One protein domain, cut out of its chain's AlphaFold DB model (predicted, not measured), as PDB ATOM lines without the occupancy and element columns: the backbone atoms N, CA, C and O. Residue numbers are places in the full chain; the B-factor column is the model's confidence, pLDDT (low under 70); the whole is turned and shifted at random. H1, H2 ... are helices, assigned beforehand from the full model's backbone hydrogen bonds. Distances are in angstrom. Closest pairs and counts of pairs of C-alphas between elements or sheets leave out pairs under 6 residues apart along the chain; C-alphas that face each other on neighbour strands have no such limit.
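What this domain is: This is residues 2 to 61 of the 149 residues of an uncharacterized protein of Poecilia formosa (UniProt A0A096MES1). Two long helices meet near their ends as an L: H2 makes the longer arm, H1 the shorter, and a tight link sits at the corner. Residues 33 to 61 of H2 and 2 to 17 of H1 stand free. The printed part has 60 residues, with two named helices in the order H1, H2 and no named strand; the class is all helix. It is extended, with a radius of gyration of the C-alphas of 20.5 A, and flat, spanning 60 by 36 by 7 A.

Where its parts are: H2, residues 27 to 61, is 51.7 A long and ends with C-alpha 61 at (34.599, 3.425, -44.621). H1, residues 2 to 23, is 32.6 A long and begins with C-alpha 2 at (42.687, 63.468, -31.905).

How they stand to each other: H2, with residues 27 to 31 alone, and H1, with residues 21 to 22 alone, only just touch, with 3 pairs of C-alphas within 8 A, and only at the corner by their link. Their closest C-alphas, of Arg 22 and Leu 28, are 5.4 A apart. Their lines are about perpendicular, at 79 degrees. Every O i to N i+4 pair is within hydrogen-bond range in H1, and 29 of 31 in H2.

The domain as a whole: The C-alphas farthest apart, of Glu 2 and Arg 61, are 61.9 A apart. The printed part has no cut. Mean pLDDT of the printed part is 88.0; residues 53 to 61 are under 70.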
ATOM      1  N   GLU A   2      44.066  62.992 -31.685       73.44
ATOM      2  CA  GLU A   2      42.687  63.468 -31.905       73.44
ATOM      3  C   GLU A   2      41.843  62.609 -32.856       73.44
ATOM      4  O   GLU A   2      40.634  62.501 -32.669       73.44
ATOM      5  N   VAL A   3      42.473  61.914 -33.811       83.69
ATOM      6  CA  VAL A   3      41.775  61.022 -34.759       83.69
ATOM      7  C   VAL A   3      41.019  59.907 -34.028       83.69
ATOM      8  O   VAL A   3      39.912  59.546 -34.415       83.69
ATOM      9  N   SER A   4      41.565  59.408 -32.913       91.00
ATOM     10  CA  SER A   4      40.896  58.394 -32.087       91.00
ATOM     11  C   SER A   4      39.659  58.937 -31.356       91.00
ATOM     12  O   SER A   4      38.674  58.219 -31.186       91.00
ATOM     13  N   ALA A   5      39.685  60.210 -30.946       94.06
ATOM     14  CA  ALA A   5      38.554  60.874 -30.304       94.06
ATOM     15  C   ALA A   5      37.459  61.207 -31.326       94.06
ATOM     16  O   ALA A   5      36.275  61.034 -31.037       94.06
ATOM     17  N   GLU A   6      37.847  61.619 -32.534       95.25
ATOM     18  CA  GLU A   6      36.902  61.861 -33.622       95.25
ATOM     19  C   GLU A   6      36.243  60.561 -34.106       95.25
ATOM     20  O   GLU A   6      35.023  60.486 -34.226       95.25
ATOM     21  N   ALA A   7      37.010  59.477 -34.260       96.81
ATOM     22  CA  ALA A   7      36.452  58.169 -34.600       96.81
ATOM     23  C   ALA A   7      35.380  57.720 -33.588       96.81
ATOM     24  O   ALA A   7      34.310  57.254 -33.978       96.81
ATOM     25  N   LYS A   8      35.619  57.922 -32.284       96.19
ATOM     26  CA  LYS A   8      34.627  57.643 -31.231       96.19
ATOM     27  C   LYS A   8      33.374  58.509 -31.364       96.19
ATOM     28  O   LYS A   8      32.271  57.974 -31.261       96.19
ATOM     29  N   ARG A   9      33.517  59.811 -31.634       96.94
ATOM     30  CA  ARG A   9      32.374  60.709 -31.880       96.94
ATOM     31  C   ARG A   9      31.549  60.244 -33.083       96.94
ATOM     32  O   ARG A   9      30.331  60.114 -32.963       96.94
ATOM     33  N   ILE A  10      32.203  59.918 -34.199       97.12
ATOM     34  CA  ILE A  10      31.547  59.394 -35.406       97.12
ATOM     35  C   ILE A  10      30.792  58.097 -35.098       97.12
ATOM     36  O   ILE A  10      29.626  57.978 -35.473       97.12
ATOM     37  N   MET A  11      31.410  57.152 -34.380       97.44
ATOM     38  CA  MET A  11      30.760  55.890 -34.003       97.44
ATOM     39  C   MET A  11      29.480  56.120 -33.196       97.44
ATOM     40  O   MET A  11      28.443  55.549 -33.524       97.44
ATOM     41  N   VAL A  12      29.517  56.986 -32.179       97.75
ATOM     42  CA  VAL A  12      28.341  57.276 -31.341       97.75
ATOM     43  C   VAL A  12      27.206  57.886 -32.171       97.75
ATOM     44  O   VAL A  12      26.056  57.458 -32.058       97.75
ATOM     45  N   VAL A  13      27.519  58.834 -33.061       97.81
ATOM     46  CA  VAL A  13      26.524  59.437 -33.966       97.81
ATOM     47  C   VAL A  13      25.944  58.399 -34.930       97.81
ATOM     48  O   VAL A  13      24.731  58.370 -35.150       97.81
ATOM     49  N   ALA A  14      26.787  57.533 -35.497       97.19
ATOM     50  CA  ALA A  14      26.358  56.472 -36.401       97.19
ATOM     51  C   ALA A  14      25.423  55.474 -35.704       97.19
ATOM     52  O   ALA A  14      24.375  55.137 -36.256       97.19
ATOM     53  N   LEU A  15      25.740  55.074 -34.468       96.56
ATOM     54  CA  LEU A  15      24.870  54.226 -33.652       96.56
ATOM     55  C   LEU A  15      23.510  54.894 -33.418       96.56
ATOM     56  O   LEU A  15      22.479  54.271 -33.663       96.56
ATOM     57  N   GLY A  16      23.475  56.178 -33.047       96.12
ATOM     58  CA  GLY A  16      22.217  56.919 -32.884       96.12
ATOM     59  C   GLY A  16      21.349  56.942 -34.155       96.12
ATOM     60  O   GLY A  16      20.128  56.754 -34.098       96.12
ATOM     61  N   LYS A  17      21.972  57.096 -35.332       95.38
ATOM     62  CA  LYS A  17      21.277  57.028 -36.631       95.38
ATOM     63  C   LYS A  17      20.757  55.625 -36.944       95.38
ATOM     64  O   LYS A  17      19.649  55.483 -37.451       95.38
ATOM     65  N   LEU A  18      21.525  54.592 -36.610       92.19
ATOM     66  CA  LEU A  18      21.116  53.206 -36.812       92.19
ATOM     67  C   LEU A  18      19.891  52.855 -35.954       92.19
ATOM     68  O   LEU A  18      18.917  52.297 -36.462       92.19
ATOM     69  N   TYR A  19      19.911  53.227 -34.670       93.88
ATOM     70  CA  TYR A  19      18.790  52.985 -33.759       93.88
ATOM     71  C   TYR A  19      17.529  53.733 -34.188       93.88
ATOM     72  O   TYR A  19      16.453  53.137 -34.237       93.88
ATOM     73  N   SER A  20      17.653  55.007 -34.567       91.81
ATOM     74  CA  SER A  20      16.500  55.784 -35.035       91.81
ATOM     75  C   SER A  20      15.936  55.247 -36.357       91.81
ATOM     76  O   SER A  20      14.720  55.082 -36.476       91.81
ATOM     77  N   SER A  21      16.797  54.870 -37.310       92.44
ATOM     78  CA  SER A  21      16.393  54.263 -38.587       92.44
ATOM     79  C   SER A  21      15.613  52.960 -38.397       92.44
ATOM     80  O   SER A  21      14.606  52.744 -39.072       92.44
ATOM     81  N   ARG A  22      15.998  52.120 -37.427       94.00
ATOM     82  CA  ARG A  22      15.277  50.875 -37.107       94.00
ATOM     83  C   ARG A  22      13.822  51.127 -36.701       94.00
ATOM     84  O   ARG A  22      12.949  50.340 -37.058       94.00
ATOM     85  N   THR A  23      13.565  52.201 -35.960       89.75
ATOM     86  CA  THR A  23      12.221  52.560 -35.477       89.75
ATOM     87  C   THR A  23      11.425  53.436 -36.445       89.75
ATOM     88  O   THR A  23      10.228  53.633 -36.252       89.75
ATOM     89  N   GLN A  24      12.057  53.950 -37.504       93.12
ATOM     90  CA  GLN A  24      11.383  54.729 -38.541       93.12
ATOM     91  C   GLN A  24      10.447  53.840 -39.380       93.12
ATOM     92  O   GLN A  24      10.589  52.614 -39.437       93.12
ATOM     93  N   ARG A  25       9.480  54.457 -40.070       93.94
ATOM     94  CA  ARG A  25       8.556  53.772 -40.986       93.94
ATOM     95  C   ARG A  25       9.325  52.866 -41.959       93.94
ATOM     96  O   ARG A  25      10.127  53.340 -42.751       93.94
ATOM     97  N   GLY A  26       9.061  51.559 -41.898       93.94
ATOM     98  CA  GLY A  26       9.714  50.544 -42.737       93.94
ATOM     99  C   GLY A  26      11.018  49.956 -42.174       93.94
ATOM    100  O   GLY A  26      11.389  48.856 -42.579       93.94
ATOM    101  N   GLY A  27      11.653  50.600 -41.190       94.69
ATOM    102  CA  GLY A  27      12.904  50.140 -40.577       94.69
ATOM    103  C   GLY A  27      12.773  48.794 -39.863       94.69
ATOM    104  O   GLY A  27      13.608  47.910 -40.050       94.69
ATOM    105  N   LEU A  28      11.680  48.577 -39.124       93.19
ATOM    106  CA  LEU A  28      11.450  47.316 -38.407       93.19
ATOM    107  C   LEU A  28      11.254  46.129 -39.363       93.19
ATOM    108  O   LEU A  28      11.741  45.029 -39.095       93.19
ATOM    109  N   ARG A  29      10.580  46.357 -40.499       94.56
ATOM    110  CA  ARG A  29      10.390  45.334 -41.540       94.56
ATOM    111  C   ARG A  29      11.726  44.936 -42.156       94.56
ATOM    112  O   ARG A  29      12.008  43.744 -42.232       94.56
ATOM    113  N   LEU A  30      12.547  45.924 -42.523       94.44
ATOM    114  CA  LEU A  30      13.892  45.690 -43.046       94.44
ATOM    115  C   LEU A  30      14.773  44.965 -42.019       94.44
ATOM    116  O   LEU A  30      15.455  44.002 -42.354       94.44
ATOM    117  N   HIS A  31      14.728  45.378 -40.751       95.75
ATOM    118  CA  HIS A  31      15.486  44.732 -39.684       95.75
ATOM    119  C   HIS A  31      15.116  43.248 -39.537       95.75
ATOM    120  O   HIS A  31      16.005  42.400 -39.502       95.75
ATOM    121  N   ARG A  32      13.817  42.919 -39.527       96.38
ATOM    122  CA  ARG A  32      13.347  41.525 -39.466       96.38
ATOM    123  C   ARG A  32      13.783  40.719 -40.690       96.38
ATOM    124  O   ARG A  32      14.220  39.584 -40.521       96.38
ATOM    125  N   SER A  33      13.692  41.284 -41.898       95.88
ATOM    126  CA  SER A  33      14.133  40.580 -43.111       95.88
ATOM    127  C   SER A  33      15.639  40.335 -43.116       95.88
ATOM    128  O   SER A  33      16.066  39.238 -43.451       95.88
ATOM    129  N   LEU A  34      16.445  41.314 -42.693       96.00
ATOM    130  CA  LEU A  34      17.899  41.159 -42.602       96.00
ATOM    131  C   LEU A  34      18.295  40.100 -41.567       96.00
ATOM    132  O   LEU A  34      19.132  39.250 -41.867       96.00
ATOM    133  N   LEU A  35      17.672  40.112 -40.382       96.81
ATOM    134  CA  LEU A  35      17.887  39.083 -39.360       96.81
ATOM    135  C   LEU A  35      17.567  37.685 -39.894       96.81
ATOM    136  O   LEU A  35      18.372  36.772 -39.728       96.81
ATOM    137  N   LEU A  36      16.423  37.524 -40.567       98.19
ATOM    138  CA  LEU A  36      16.034  36.246 -41.155       98.19
ATOM    139  C   LEU A  36      17.057  35.775 -42.196       98.19
ATOM    140  O   LEU A  36      17.472  34.622 -42.155       98.19
ATOM    141  N   THR A  37      17.511  36.663 -43.085       98.31
ATOM    142  CA  THR A  37      18.543  36.332 -44.079       98.31
ATOM    143  C   THR A  37      19.841  35.869 -43.421       98.31
ATOM    144  O   THR A  37      20.420  34.881 -43.872       98.31
ATOM    145  N   LEU A  38      20.285  36.536 -42.351       98.25
ATOM    146  CA  LEU A  38      21.509  36.171 -41.634       98.25
ATOM    147  C   LEU A  38      21.385  34.801 -40.953       98.25
ATOM    148  O   LEU A  38      22.275  33.967 -41.095       98.25
ATOM    149  N   VAL A  39      20.263  34.547 -40.271       98.38
ATOM    150  CA  VAL A  39      19.990  33.260 -39.612       98.38
ATOM    151  C   VAL A  39      19.898  32.133 -40.639       98.38
ATOM    152  O   VAL A  39      20.537  31.101 -40.472       98.38
ATOM    153  N   MET A  40      19.166  32.334 -41.737       98.44
ATOM    154  CA  MET A  40      19.049  31.335 -42.803       98.44
ATOM    155  C   MET A  40      20.385  31.066 -43.494       98.44
ATOM    156  O   MET A  40      20.674  29.924 -43.839       98.44
ATOM    157  N   LYS A  41      21.216  32.099 -43.689       98.06
ATOM    158  CA  LYS A  41      22.579  31.923 -44.201       98.06
ATOM    159  C   LYS A  41      23.415  31.077 -43.242       98.06
ATOM    160  O   LYS A  41      23.959  30.074 -43.675       98.06
ATOM    161  N   SER A  42      23.458  31.436 -41.960       97.75
ATOM    162  CA  SER A  42      24.218  30.682 -40.958       97.75
ATOM    163  C   SER A  42      23.747  29.231 -40.837       97.75
ATOM    164  O   SER A  42      24.580  28.341 -40.731       97.75
ATOM    165  N   ALA A  43      22.436  28.979 -40.888       97.81
ATOM    166  CA  ALA A  43      21.888  27.626 -40.841       97.81
ATOM    167  C   ALA A  43      22.346  26.780 -42.040       97.81
ATOM    168  O   ALA A  43      22.750  25.635 -41.855       97.81
ATOM    169  N   ARG A  44      22.339  27.351 -43.254       97.50
ATOM    170  CA  ARG A  44      22.882  26.684 -44.449       97.50
ATOM    171  C   ARG A  44      24.381  26.437 -44.335       97.50
ATOM    172  O   ARG A  44      24.826  25.345 -44.659       97.50
ATOM    173  N   ASP A  45      25.135  27.429 -43.863       96.06
ATOM    174  CA  ASP A  45      26.587  27.313 -43.696       96.06
ATOM    175  C   ASP A  45      26.925  26.151 -42.729       96.06
ATOM    176  O   ASP A  45      27.792  25.336 -43.033       96.06
ATOM    177  N   ILE A  46      26.183  26.004 -41.621       96.88
ATOM    178  CA  ILE A  46      26.333  24.884 -40.668       96.88
ATOM    179  C   ILE A  46      25.915  23.550 -41.296       96.88
ATOM    180  O   ILE A  46      26.624  22.560 -41.148       96.88
ATOM    181  N   TYR A  47      24.778  23.517 -41.997       96.94
ATOM    182  CA  TYR A  47      24.283  22.302 -42.644       96.94
ATOM    183  C   TYR A  47      25.289  21.754 -43.661       96.94
ATOM    184  O   TYR A  47      25.630  20.577 -43.621       96.94
ATOM    185  N   HIS A  48      25.813  22.613 -44.537       95.38
ATOM    186  CA  HIS A  48      26.795  22.195 -45.534       95.38
ATOM    187  C   HIS A  48      28.134  21.804 -44.904       95.38
ATOM    188  O   HIS A  48      28.692  20.795 -45.315       95.38
ATOM    189  N   ALA A  49      28.616  22.527 -43.886       93.19
ATOM    190  CA  ALA A  49      29.828  22.135 -43.160       93.19
ATOM    191  C   ALA A  49      29.689  20.753 -42.488       93.19
ATOM    192  O   ALA A  49      30.643  19.973 -42.450       93.19
ATOM    193  N   ALA A  50      28.495  20.427 -41.986       91.19
ATOM    194  CA  ALA A  50      28.201  19.099 -41.460       91.19
ATOM    195  C   ALA A  50      28.169  18.039 -42.576       91.19
ATOM    196  O   ALA A  50      28.780  16.989 -42.406       91.19
ATOM    197  N   GLN A  51      27.544  18.320 -43.728       84.56
ATOM    198  CA  GLN A  51      27.494  17.365 -44.846       84.56
ATOM    199  C   GLN A  51      28.868  17.067 -45.461       84.56
ATOM    200  O   GLN A  51      29.178  15.914 -45.732       84.56
ATOM    201  N   THR A  52      29.739  18.068 -45.615       73.06
ATOM    202  CA  THR A  52      31.110  17.820 -46.100       73.06
ATOM    203  C   THR A  52      31.919  16.954 -45.133       73.06
ATOM    204  O   THR A  52      32.862  16.288 -45.546       73.06
ATOM    205  N   THR A  53      31.560  16.956 -43.843       68.81
ATOM    206  CA  THR A  53      32.176  16.095 -42.819       68.81
ATOM    207  C   THR A  53      31.625  14.666 -42.877       68.81
ATOM    208  O   THR A  53      32.359  13.718 -42.626       68.81
ATOM    209  N   THR A  54      30.345  14.482 -43.219       63.66
ATOM    210  CA  THR A  54      29.760  13.142 -43.377       63.66
ATOM    211  C   THR A  54      30.238  12.456 -44.653       63.66
ATOM    212  O   THR A  54      30.563  11.278 -44.597       63.66
ATOM    213  N   GLU A  55      30.382  13.189 -45.761       58.69
ATOM    214  CA  GLU A  55      30.917  12.646 -47.024       58.69
ATOM    215  C   GLU A  55      32.382  12.186 -46.870       58.69
ATOM    216  O   GLU A  55      32.753  11.122 -47.352       58.69
ATOM    217  N   SER A  56      33.195  12.902 -46.084       54.28
ATOM    218  CA  SER A  56      34.583  12.499 -45.789       54.28
ATOM    219  C   SER A  56      34.707  11.347 -44.775       54.28
ATOM    220  O   SER A  56      35.729  10.668 -44.745       54.28
ATOM    221  N   MET A  57      33.676  11.077 -43.967       52.78
ATOM    222  CA  MET A  57      33.607   9.880 -43.110       52.78
ATOM    223  C   MET A  57      33.052   8.649 -43.843       52.78
ATOM    224  O   MET A  57      33.303   7.521 -43.416       52.78
ATOM    225  N   GLU A  58      32.300   8.848 -44.926       46.38
ATOM    226  CA  GLU A  58      31.845   7.768 -45.805       46.38
ATOM    227  C   GLU A  58      32.978   7.284 -46.727       46.38
ATOM    228  O   GLU A  58      33.110   6.077 -46.926       46.38
ATOM    229  N   GLU A  59      33.878   8.176 -47.161       46.16
ATOM    230  CA  GLU A  59      35.078   7.813 -47.936       46.16
ATOM    231  C   GLU A  59      36.103   6.982 -47.127       46.16
ATOM    232  O   GLU A  59      36.691   6.049 -47.671       46.16
ATOM    233  N   GLU A  60      36.260   7.198 -45.812       42.72
ATOM    234  CA  GLU A  60      37.135   6.343 -44.977       42.72
ATOM    235  C   GLU A  60      36.527   4.971 -44.620       42.72
ATOM    236  O   GLU A  60      37.233   4.095 -44.114       42.72
ATOM    237  N   ARG A  61      35.233   4.731 -44.886       42.72
ATOM    238  CA  ARG A  61      34.599   3.425 -44.621       42.72
ATOM    239  C   ARG A  61      34.626   2.479 -45.824       42.72
ATOM    240  O   ARG A  61      34.393   1.285 -45.637       42.72
TER     241      ARG A  61